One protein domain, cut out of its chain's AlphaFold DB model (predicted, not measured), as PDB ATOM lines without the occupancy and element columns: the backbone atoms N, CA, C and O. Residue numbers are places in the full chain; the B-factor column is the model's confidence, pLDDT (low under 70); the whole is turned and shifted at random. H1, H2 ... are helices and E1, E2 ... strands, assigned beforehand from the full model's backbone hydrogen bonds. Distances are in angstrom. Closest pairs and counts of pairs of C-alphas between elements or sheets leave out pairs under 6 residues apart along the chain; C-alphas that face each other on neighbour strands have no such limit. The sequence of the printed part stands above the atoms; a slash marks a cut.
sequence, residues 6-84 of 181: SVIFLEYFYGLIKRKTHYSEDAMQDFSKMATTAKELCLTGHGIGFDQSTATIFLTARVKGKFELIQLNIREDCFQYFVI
ATOM      1  N   SER A   6      38.694  31.216 -20.149       86.44
ATOM      2  CA  SER A   6      39.630  31.341 -19.031       86.44
ATOM      3  C   SER A   6      40.813  32.261 -19.337       86.44
ATOM      4  O   SER A   6      41.282  32.961 -18.445       86.44
ATOM      5  N   VAL A   7      41.297  32.287 -20.584       87.44
ATOM      6  CA  VAL A   7      42.436  33.132 -20.982       87.44
ATOM      7  C   VAL A   7      42.024  34.600 -20.983       87.44
ATOM      8  O   VAL A   7      42.684  35.415 -20.345       87.44
ATOM      9  N   ILE A   8      40.896  34.927 -21.620       91.19
ATOM     10  CA  ILE A   8      40.371  36.302 -21.652       91.19
ATOM     11  C   ILE A   8      40.019  36.777 -20.232       91.19
ATOM     12  O   ILE A   8      40.343  37.899 -19.843       91.19
ATOM     13  N   PHE A   9      39.427  35.900 -19.418       93.75
ATOM     14  CA  PHE A   9      39.169  36.175 -18.006       93.75
ATOM     15  C   PHE A   9      40.446  36.526 -17.234       93.75
ATOM     16  O   PHE A   9      40.480  37.534 -16.521       93.75
ATOM     17  N   LEU A  10      41.507  35.730 -17.397       92.00
ATOM     18  CA  LEU A  10      42.791  35.975 -16.744       92.00
ATOM     19  C   LEU A  10      43.423  37.299 -17.181       92.00
ATOM     20  O   LEU A  10      44.005  37.983 -16.341       92.00
ATOM     21  N   GLU A  11      43.278  37.701 -18.445       92.12
ATOM     22  CA  GLU A  11      43.764  38.999 -18.929       92.12
ATOM     23  C   GLU A  11      43.079  40.172 -18.209       92.12
ATOM     24  O   GLU A  11      43.763  41.064 -17.689       92.12
ATOM     25  N   TYR A  12      41.746  40.156 -18.104       94.75
ATOM     26  CA  TYR A  12      41.012  41.189 -17.366       94.75
ATOM     27  C   TYR A  12      41.357  41.186 -15.880       94.75
ATOM     28  O   TYR A  12      41.644  42.241 -15.305       94.75
ATOM     29  N   PHE A  13      41.367  40.007 -15.258       94.56
ATOM     30  CA  PHE A  13      41.667  39.860 -13.839       94.56
ATOM     31  C   PHE A  13      43.083  40.350 -13.506       94.56
ATOM     32  O   PHE A  13      43.277  41.127 -12.567       94.56
ATOM     33  N   TYR A  14      44.072  39.993 -14.327       91.19
ATOM     34  CA  TYR A  14      45.441  40.487 -14.196       91.19
ATOM     35  C   TYR A  14      45.527  42.010 -14.361       91.19
ATOM     36  O   TYR A  14      46.248  42.681 -13.616       91.19
ATOM     37  N   GLY A  15      44.755  42.579 -15.289       91.44
ATOM     38  CA  GLY A  15      44.629  44.026 -15.449       91.44
ATOM     39  C   GLY A  15      44.126  44.730 -14.185       91.44
ATOM     40  O   GLY A  15      44.645  45.790 -13.831       91.44
ATOM     41  N   LEU A  16      43.157  44.139 -13.476       93.31
ATOM     42  CA  LEU A  16      42.637  44.662 -12.207       93.31
ATOM     43  C   LEU A  16      43.670  44.556 -11.079       93.31
ATOM     44  O   LEU A  16      43.877  45.533 -10.355       93.31
ATOM     45  N   ILE A  17      44.372  43.422 -10.981       89.25
ATOM     46  CA  ILE A  17      45.464  43.215 -10.017       89.25
ATOM     47  C   ILE A  17      46.546  44.279 -10.191       89.25
ATOM     48  O   ILE A  17      46.930  44.934  -9.224       89.25
ATOM     49  N   LYS A  18      47.018  44.497 -11.424       85.31
ATOM     50  CA  LYS A  18      48.103  45.449 -11.712       85.31
ATOM     51  C   LYS A  18      47.790  46.884 -11.301       85.31
ATOM     52  O   LYS A  18      48.705  47.649 -11.011       85.31
ATOM     53  N   ARG A  19      46.512  47.266 -11.309       85.25
ATOM     54  CA  ARG A  19      46.067  48.613 -10.928       85.25
ATOM     55  C   ARG A  19      46.002  48.799  -9.414       85.25
ATOM     56  O   ARG A  19      45.927  49.937  -8.954       85.25
ATOM     57  N   LYS A  20      46.027  47.716  -8.633       80.69
ATOM     58  CA  LYS A  20      45.936  47.775  -7.176       80.69
ATOM     59  C   LYS A  20      47.329  47.797  -6.558       80.69
ATOM     60  O   LYS A  20      48.101  46.854  -6.674       80.69
ATOM     61  N   THR A  21      47.644  48.892  -5.874       68.00
ATOM     62  CA  THR A  21      48.927  49.060  -5.174       68.00
ATOM     63  C   THR A  21      48.877  48.559  -3.731       68.00
ATOM     64  O   THR A  21      49.912  48.197  -3.179       68.00
ATOM     65  N   HIS A  22      47.684  48.522  -3.128       71.19
ATOM     66  CA  HIS A  22      47.444  48.077  -1.755       71.19
ATOM     67  C   HIS A  22      46.137  47.290  -1.677       71.19
ATOM     68  O   HIS A  22      45.114  47.731  -2.206       71.19
ATOM     69  N   TYR A  23      46.173  46.144  -1.001       82.19
ATOM     70  CA  TYR A  23      44.980  45.374  -0.656       82.19
ATOM     71  C   TYR A  23      44.454  45.812   0.709       82.19
ATOM     72  O   TYR A  23      45.230  46.216   1.580       82.19
ATOM     73  N   SER A  24      43.135  45.774   0.872       81.06
ATOM     74  CA  SER A  24      42.470  46.037   2.146       81.06
ATOM     75  C   SER A  24      42.823  44.963   3.181       81.06
ATOM     76  O   SER A  24      43.459  43.949   2.873       81.06
ATOM     77  N   GLU A  25      42.406  45.173   4.431       79.69
ATOM     78  CA  GLU A  25      42.548  44.150   5.473       79.69
ATOM     79  C   GLU A  25      41.781  42.861   5.141       79.69
ATOM     80  O   GLU A  25      42.174  41.786   5.599       79.69
ATOM     81  N   ASP A  26      40.744  42.957   4.306       86.06
ATOM     82  CA  ASP A  26      40.002  41.830   3.751       86.06
ATOM     83  C   ASP A  26      40.371  41.624   2.270       86.06
ATOM     84  O   ASP A  26      39.606  41.891   1.337       86.06
ATOM     85  N   ALA A  27      41.601  41.154   2.049       87.44
ATOM     86  CA  ALA A  27      42.106  40.861   0.711       87.44
ATOM     87  C   ALA A  27      41.238  39.833  -0.036       87.44
ATOM     88  O   ALA A  27      41.113  39.917  -1.257       87.44
ATOM     89  N   MET A  28      40.591  38.904   0.678       90.62
ATOM     90  CA  MET A  28      39.656  37.948   0.080       90.62
ATOM     91  C   MET A  28      38.500  38.682  -0.604       90.62
ATOM     92  O   MET A  28      38.197  38.399  -1.766       90.62
ATOM     93  N   GLN A  29      37.888  39.652   0.078       91.88
ATOM     94  CA  GLN A  29      36.811  40.443  -0.506       91.88
ATOM     95  C   GLN A  29      37.291  41.254  -1.717       91.88
ATOM     96  O   GLN A  29      36.565  41.377  -2.706       91.88
ATOM     97  N   ASP A  30      38.513  41.784  -1.673       92.44
ATOM     98  CA  ASP A  30      39.100  42.495  -2.809       92.44
ATOM     99  C   ASP A  30      39.259  41.601  -4.043       92.44
ATOM    100  O   ASP A  30      38.833  41.985  -5.133       92.44
ATOM    101  N   PHE A  31      39.846  40.412  -3.882       93.81
ATOM    102  CA  PHE A  31      40.032  39.479  -4.993       93.81
ATOM    103  C   PHE A  31      38.704  38.925  -5.509       93.81
ATOM    104  O   PHE A  31      38.537  38.795  -6.720       93.81
ATOM    105  N   SER A  32      37.742  38.663  -4.623       94.38
ATOM    106  CA  SER A  32      36.395  38.240  -5.011       94.38
ATOM    107  C   SER A  32      35.701  39.305  -5.869       94.38
ATOM    108  O   SER A  32      35.207  38.992  -6.950       94.38
ATOM    109  N   LYS A  33      35.758  40.583  -5.466       94.94
ATOM    110  CA  LYS A  33      35.227  41.701  -6.264       94.94
ATOM    111  C   LYS A  33      35.906  41.795  -7.629       94.94
ATOM    112  O   LYS A  33      35.221  41.923  -8.638       94.94
ATOM    113  N   MET A  34      37.236  41.692  -7.676       95.25
ATOM    114  CA  MET A  34      37.971  41.694  -8.946       95.25
ATOM    115  C   MET A  34      37.567  40.535  -9.856       95.25
ATOM    116  O   MET A  34      37.450  40.728 -11.062       95.25
ATOM    117  N   ALA A  35      37.353  39.345  -9.292       95.44
ATOM    118  CA  ALA A  35      36.936  38.173 -10.046       95.44
ATOM    119  C   ALA A  35      35.565  38.413 -10.680       95.44
ATOM    120  O   ALA A  35      35.420  38.249 -11.889       95.44
ATOM    121  N   THR A  36      34.593  38.888  -9.899       96.00
ATOM    122  CA  THR A  36      33.258  39.238 -10.400       96.00
ATOM    123  C   THR A  36      33.334  40.291 -11.502       96.00
ATOM    124  O   THR A  36      32.796  40.075 -12.585       96.00
ATOM    125  N   THR A  37      34.084  41.376 -11.292       96.50
ATOM    126  CA  THR A  37      34.259  42.418 -12.315       96.50
ATOM    127  C   THR A  37      34.902  41.870 -13.592       96.50
ATOM    128  O   THR A  37      34.465  42.200 -14.691       96.50
ATOM    129  N   ALA A  38      35.920  41.014 -13.490       96.25
ATOM    130  CA  ALA A  38      36.545  40.406 -14.663       96.25
ATOM    131  C   ALA A  38      35.573  39.490 -15.430       96.25
ATOM    132  O   ALA A  38      35.562  39.521 -16.661       96.25
ATOM    133  N   LYS A  39      34.715  38.731 -14.733       95.44
ATOM    134  CA  LYS A  39      33.656  37.928 -15.370       95.44
ATOM    135  C   LYS A  39      32.627  38.793 -16.096       95.44
ATOM    136  O   LYS A  39      32.264  38.491 -17.227       95.44
ATOM    137  N   GLU A  40      32.195  39.891 -15.481       96.50
ATOM    138  CA  GLU A  40      31.269  40.846 -16.105       96.50
ATOM    139  C   GLU A  40      31.868  41.466 -17.377       96.50
ATOM    140  O   GLU A  40      31.177  41.603 -18.389       96.50
ATOM    141  N   LEU A  41      33.167  41.782 -17.367       96.12
ATOM    142  CA  LEU A  41      33.884  42.270 -18.549       96.12
ATOM    143  C   LEU A  41      33.971  41.208 -19.656       96.12
ATOM    144  O   LEU A  41      33.787  41.538 -20.825       96.12
ATOM    145  N   CYS A  42      34.179  39.935 -19.309       94.69
ATOM    146  CA  CYS A  42      34.150  38.831 -20.277       94.69
ATOM    147  C   CYS A  42      32.769  38.674 -20.925       94.69
ATOM    148  O   CYS A  42      32.665  38.558 -22.149       94.69
ATOM    149  N   LEU A  43      31.708  38.724 -20.115       94.50
ATOM    150  CA  LEU A  43      30.334  38.596 -20.590       94.50
ATOM    151  C   LEU A  43      29.954  39.755 -21.518       94.50
ATOM    152  O   LEU A  43      29.449  39.533 -22.615       94.50
ATOM    153  N   THR A  44      30.224  40.990 -21.097       95.44
ATOM    154  CA  THR A  44      29.830  42.197 -21.841       95.44
ATOM    155  C   THR A  44      30.716  42.477 -23.054       95.44
ATOM    156  O   THR A  44      30.213  42.952 -24.070       95.44
ATOM    157  N   GLY A  45      32.017  42.183 -22.975       93.00
ATOM    158  CA  GLY A  45      32.980  42.448 -24.046       93.00
ATOM    159  C   GLY A  45      33.091  41.335 -25.088       93.00
ATOM    160  O   GLY A  45      33.393  41.616 -26.247       93.00
ATOM    161  N   HIS A  46      32.847  40.080 -24.695       91.81
ATOM    162  CA  HIS A  46      33.130  38.911 -25.534       91.81
ATOM    163  C   HIS A  46      32.007  37.864 -25.568       91.81
ATOM    164  O   HIS A  46      32.141  36.868 -26.277       91.81
ATOM    165  N   GLY A  47      30.908  38.059 -24.829       92.50
ATOM    166  CA  GLY A  47      29.816  37.080 -24.745       92.50
ATOM    167  C   GLY A  47      30.208  35.781 -24.035       92.50
ATOM    168  O   GLY A  47      29.548  34.762 -24.216       92.50
ATOM    169  N   ILE A  48      31.293  35.801 -23.256       92.31
ATOM    170  CA  ILE A  48      31.824  34.627 -22.559       92.31
ATOM    171  C   ILE A  48      31.078  34.461 -21.235       92.31
ATOM    172  O   ILE A  48      31.036  35.377 -20.412       92.31
ATOM    173  N   GLY A  49      30.493  33.281 -21.040       91.31
ATOM    174  CA  GLY A  49      29.735  32.931 -19.843       91.31
ATOM    175  C   GLY A  49      30.589  32.815 -18.576       91.31
ATOM    176  O   GLY A  49      31.824  32.757 -18.607       91.31
ATOM    177  N   PHE A  50      29.915  32.776 -17.426       91.25
ATOM    178  CA  PHE A  50      30.561  32.662 -16.113       91.25
ATOM    179  C   PHE A  50      31.157  31.264 -15.882       91.25
ATOM    180  O   PHE A  50      32.159  31.150 -15.171       91.25
ATOM    181  N   ASP A  51      30.566  30.248 -16.511       90.56
ATOM    182  CA  ASP A  51      31.000  28.848 -16.603       90.56
ATOM    183  C   ASP A  51      32.312  28.695 -17.390       90.56
ATOM    184  O   ASP A  51      33.142  27.838 -17.094       90.56
ATOM    185  N   GLN A  52      32.543  29.593 -18.347       89.88
ATOM    186  CA  GLN A  52      33.753  29.644 -19.172       89.88
ATOM    187  C   GLN A  52      34.824  30.588 -18.610       89.88
ATOM    188  O   GLN A  52      35.962  30.581 -19.073       89.88
ATOM    189  N   SER A  53      34.479  31.388 -17.600       91.62
ATOM    190  CA  SER A  53      35.361  32.367 -16.954       91.62
ATOM    191  C   SER A  53      35.865  31.832 -15.613       91.62
ATOM    192  O   SER A  53      35.570  32.376 -14.545       91.62
ATOM    193  N   THR A  54      36.585  30.712 -15.666       88.31
ATOM    194  CA  THR A  54      37.110  30.016 -14.484       88.31
ATOM    195  C   THR A  54      38.630  29.950 -14.519       88.31
ATOM    196  O   THR A  54      39.237  29.893 -15.589       88.31
ATOM    197  N   ALA A  55      39.260  29.974 -13.344       86.31
ATOM    198  CA  ALA A  55      40.707  29.869 -13.225       86.31
ATOM    199  C   ALA A  55      41.132  29.385 -11.836       86.31
ATOM    200  O   ALA A  55      40.443  29.611 -10.841       86.31
ATOM    201  N   THR A  56      42.308  28.770 -11.772       85.75
ATOM    202  CA  THR A  56      43.078  28.625 -10.536       85.75
ATOM    203  C   THR A  56      44.319  29.502 -10.669       85.75
ATOM    204  O   THR A  56      45.041  29.399 -11.658       85.75
ATOM    205  N   ILE A  57      44.526  30.411  -9.718       85.62
ATOM    206  CA  ILE A  57      45.540  31.468  -9.793       85.62
ATOM    207  C   ILE A  57      46.413  31.401  -8.548       85.62
ATOM    208  O   ILE A  57      45.900  31.449  -7.433       85.62
ATOM    209  N   PHE A  58      47.727  31.359  -8.751       82.94
ATOM    210  CA  PHE A  58      48.720  31.516  -7.694       82.94
ATOM    211  C   PHE A  58      49.367  32.889  -7.835       82.94
ATOM    212  O   PHE A  58      49.852  33.246  -8.909       82.94
ATOM    213  N   LEU A  59      49.353  33.681  -6.769       82.44
ATOM    214  CA  LEU A  59      49.935  35.019  -6.780       82.44
ATOM    215  C   LEU A  59      50.513  35.377  -5.419       82.44
ATOM    216  O   LEU A  59      50.023  34.930  -4.386       82.44
ATOM    217  N   THR A  60      51.526  36.239  -5.421       80.62
ATOM    218  CA  THR A  60      51.999  36.878  -4.193       80.62
ATOM    219  C   THR A  60      51.446  38.289  -4.114       80.62
ATOM    220  O   THR A  60      51.637  39.090  -5.029       80.62
ATOM    221  N   ALA A  61      50.792  38.608  -3.003       82.00
ATOM    222  CA  ALA A  61      50.261  39.937  -2.738       82.00
ATOM    223  C   ALA A  61      50.702  40.436  -1.366       82.00
ATOM    224  O   ALA A  61      50.900  39.659  -0.432       82.00
ATOM    225  N   ARG A  62      50.847  41.759  -1.243       79.69
ATOM    226  CA  ARG A  62      51.100  42.389   0.050       79.69
ATOM    227  C   ARG A  62      49.775  42.586   0.781       79.69
ATOM    228  O   ARG A  62      49.012  43.483   0.435       79.69
ATOM    229  N   VAL A  63      49.530  41.763   1.792       81.50
ATOM    230  CA  VAL A  63      48.314  41.748   2.611       81.50
ATOM    231  C   VAL A  63      48.717  41.959   4.069       81.50
ATOM    232  O   VAL A  63      49.664  41.342   4.558       81.50
ATOM    233  N   LYS A  64      48.045  42.882   4.770       79.38
ATOM    234  CA  LYS A  64      48.318  43.194   6.192       79.38
ATOM    235  C   LYS A  64      49.808  43.447   6.491       79.38
ATOM    236  O   LYS A  64      50.363  42.974   7.477       79.38
ATOM    237  N   GLY A  65      50.486  44.169   5.596       75.06
ATOM    238  CA  GLY A  65      51.884  44.577   5.765       75.06
ATOM    239  C   GLY A  65      52.945  43.532   5.392       75.06
ATOM    240  O   GLY A  65      54.101  43.924   5.214       75.06
ATOM    241  N   LYS A  66      52.575  42.263   5.174       77.19
ATOM    242  CA  LYS A  66      53.468  41.174   4.736       77.19
ATOM    243  C   LYS A  66      53.106  40.677   3.336       77.19
ATOM    244  O   LYS A  66      52.031  40.974   2.831       77.19
ATOM    245  N   PHE A  67      54.015  39.952   2.696       80.38
ATOM    246  CA  PHE A  67      53.721  39.257   1.445       80.38
ATOM    247  C   PHE A  67      53.228  37.844   1.746       80.38
ATOM    248  O   PHE A  67      53.877  37.111   2.492       80.38
ATOM    249  N   GLU A  68      52.093  37.483   1.162       83.69
ATOM    250  CA  GLU A  68      51.486  36.158   1.267       83.69
ATOM    251  C   GLU A  68      51.434  35.518  -0.119       83.69
ATOM    252  O   GLU A  68      51.152  36.210  -1.100       83.69
ATOM    253  N   LEU A  69      51.706  34.211  -0.187       82.94
ATOM    254  CA  LEU A  69      51.411  33.402  -1.364       82.94
ATOM    255  C   LEU A  69      49.953  32.956  -1.261       82.94
ATOM    256  O   LEU A  69      49.547  32.363  -0.265       82.94
ATOM    257  N   ILE A  70      49.164  33.280  -2.274       86.44
ATOM    258  CA  ILE A  70      47.716  33.118  -2.269       86.44
ATOM    259  C   ILE A  70      47.331  32.225  -3.441       86.44
ATOM    260  O   ILE A  70      47.735  32.480  -4.578       86.44
ATOM    261  N   GLN A  71      46.519  31.209  -3.162       88.44
ATOM    262  CA  GLN A  71      45.794  30.450  -4.169       88.44
ATOM    263  C   GLN A  71      44.352  30.947  -4.230       88.44
ATOM    264  O   GLN A  71      43.636  30.967  -3.227       88.44
ATOM    265  N   LEU A  72      43.918  31.296  -5.435       90.56
ATOM    266  CA  LEU A  72      42.533  31.607  -5.752       90.56
ATOM    267  C   LEU A  72      41.974  30.505  -6.644       90.56
ATOM    268  O   LEU A  72      42.541  30.232  -7.699       90.56
ATOM    269  N   ASN A  73      40.845  29.911  -6.265       89.00
ATOM    270  CA  ASN A  73      40.057  29.079  -7.174       89.00
ATOM    271  C   ASN A  73      38.765  29.818  -7.506       89.00
ATOM    272  O   ASN A  73      37.923  30.043  -6.639       89.00
ATOM    273  N   ILE A  74      38.622  30.191  -8.770       92.00
ATOM    274  CA  ILE A  74      37.485  30.932  -9.301       92.00
ATOM    275  C   ILE A  74      36.726  29.964 -10.206       92.00
ATOM    276  O   ILE A  74      37.233  29.550 -11.252       92.00
ATOM    277  N   ARG A  75      35.533  29.555  -9.777       91.00
ATOM    278  CA  ARG A  75      34.594  28.723 -10.550       91.00
ATOM    279  C   ARG A  75      33.374  29.551 -10.915       91.00
ATOM    280  O   ARG A  75      33.352  30.739 -10.611       91.00
ATOM    281  N   GLU A  76      32.408  28.962 -11.612       89.81
ATOM    282  CA  GLU A  76      31.197  29.639 -12.092       89.81
ATOM    283  C   GLU A  76      30.520  30.478 -10.998       89.81
ATOM    284  O   GLU A  76      30.384  31.695 -11.154       89.81
ATOM    285  N   ASP A  77      30.225  29.840  -9.871       88.81
ATOM    286  CA  ASP A  77      29.441  30.343  -8.742       88.81
ATOM    287  C   ASP A  77      30.236  30.432  -7.429       88.81
ATOM    288  O   ASP A  77      29.779  31.045  -6.464       88.81
ATOM    289  N   CYS A  78      31.441  29.855  -7.382       87.50
ATOM    290  CA  CYS A  78      32.258  29.816  -6.174       87.50
ATOM    291  C   CYS A  78      33.593  30.557  -6.326       87.50
ATOM    292  O   CYS A  78      34.266  30.495  -7.361       87.50
ATOM    293  N   PHE A  79      34.012  31.200  -5.237       92.19
ATOM    294  CA  PHE A  79      35.329  31.799  -5.077       92.19
ATOM    295  C   PHE A  79      35.966  31.239  -3.807       92.19
ATOM    296  O   PHE A  79      35.410  31.384  -2.720       92.19
ATOM    297  N   GLN A  80      37.127  30.607  -3.941       91.81
ATOM    298  CA  GLN A  80      37.893  30.104  -2.807       91.81
ATOM    299  C   GLN A  80      39.221  30.846  -2.706       91.81
ATOM    300  O   GLN A  80      39.895  31.070  -3.713       91.81
ATOM    301  N   TYR A  81      39.589  31.191  -1.477       90.94
ATOM    302  CA  TYR A  81      40.807  31.909  -1.128       90.94
ATOM    303  C   TYR A  81      41.586  31.091  -0.107       90.94
ATOM    304  O   TYR A  81      41.069  30.796   0.972       90.94
ATOM    305  N   PHE A  82      42.832  30.764  -0.431       88.88
ATOM    306  CA  PHE A  82      43.737  30.066   0.471       88.88
ATOM    307  C   PHE A  82      45.047  30.836   0.573       88.88
ATOM    308  O   PHE A  82      45.650  31.184  -0.444       88.88
ATOM    309  N   VAL A  83      45.505  31.078   1.800       86.12
ATOM    310  CA  VAL A  83      46.892  31.485   2.038       86.12
ATOM    311  C   VAL A  83      47.716  30.210   2.083       86.12
ATOM    312  O   VAL A  83      47.482  29.359   2.937       86.12
ATOM    313  N   ILE A  84      48.655  30.069   1.154       80.19
ATOM    314  CA  ILE A  84      49.580  28.943   1.151       80.19
ATOM    315  C   ILE A  84      50.612  29.207   2.238       80.19
ATOM    316  O   ILE A  84      51.362  30.190   2.186       80.19
TER     317      ILE A  84
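Overview. This is residues 6 to 84 of the 181 residues of an uncharacterized protein of Acinetobacter sp. WCHAc060115 (UniProt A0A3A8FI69). A strongly twisted sheet of three strands curls round the long helix H2, and H1 crosses H2 on the same face of the sheet, over the edge strand E1. The sheet is a meander, each strand the antiparallel neighbour of the one before, in the order E1, E2, E3; with H1 and H2 on one face it makes two layers. The printed part has 79 residues, in the order H1, H2, E1, E2, E3, of mixed class. It is compact, with a radius of gyration of the C-alphas of 12.2 A, and elongated, spanning 38 by 22 by 17 A.

Arrangement. E1, residues 55 to 63, bends by 64 degrees at residue 60. It forms a hairpin with E2, residues 66 to 74, at 159 degrees; N 57 and O 72 are within hydrogen-bond range at 2.8 A. E2 forms a hairpin with E3, residues 79 to 84, at 145 degrees, with N 82 and O 71 at 2.9 A. The sheet curls round H2, residues 27 to 46; their closest C-alphas include Met 28 and Tyr 81, 6.3 A apart. H1, residues 6 to 19, touches residues 34 to 42 of H2 alone, at a steep tilt of 52 degrees, opposite ways; the closest C-alphas, Phe 13 and Ala 38, are 5.2 A apart. H1 is on the sheet, over E1. In H1 and H2 every O i to N i+4 pair is within hydrogen-bond range.

Along the chain. H1 begins at C-alpha 6 (39.630, 31.341, -19.031). H2 measures 27.8 A, E1 21.2 A, E2 23.6 A. E3 ends at C-alpha 84 (49.580, 28.943, 1.151).

Size, cuts and confidence. The C-alphas farthest apart, Gly 47 and Gly 65, are 38.4 A apart. The printed part has no cut and no long link. Mean pLDDT of the printed part is 88.4; residue 21 is under 70.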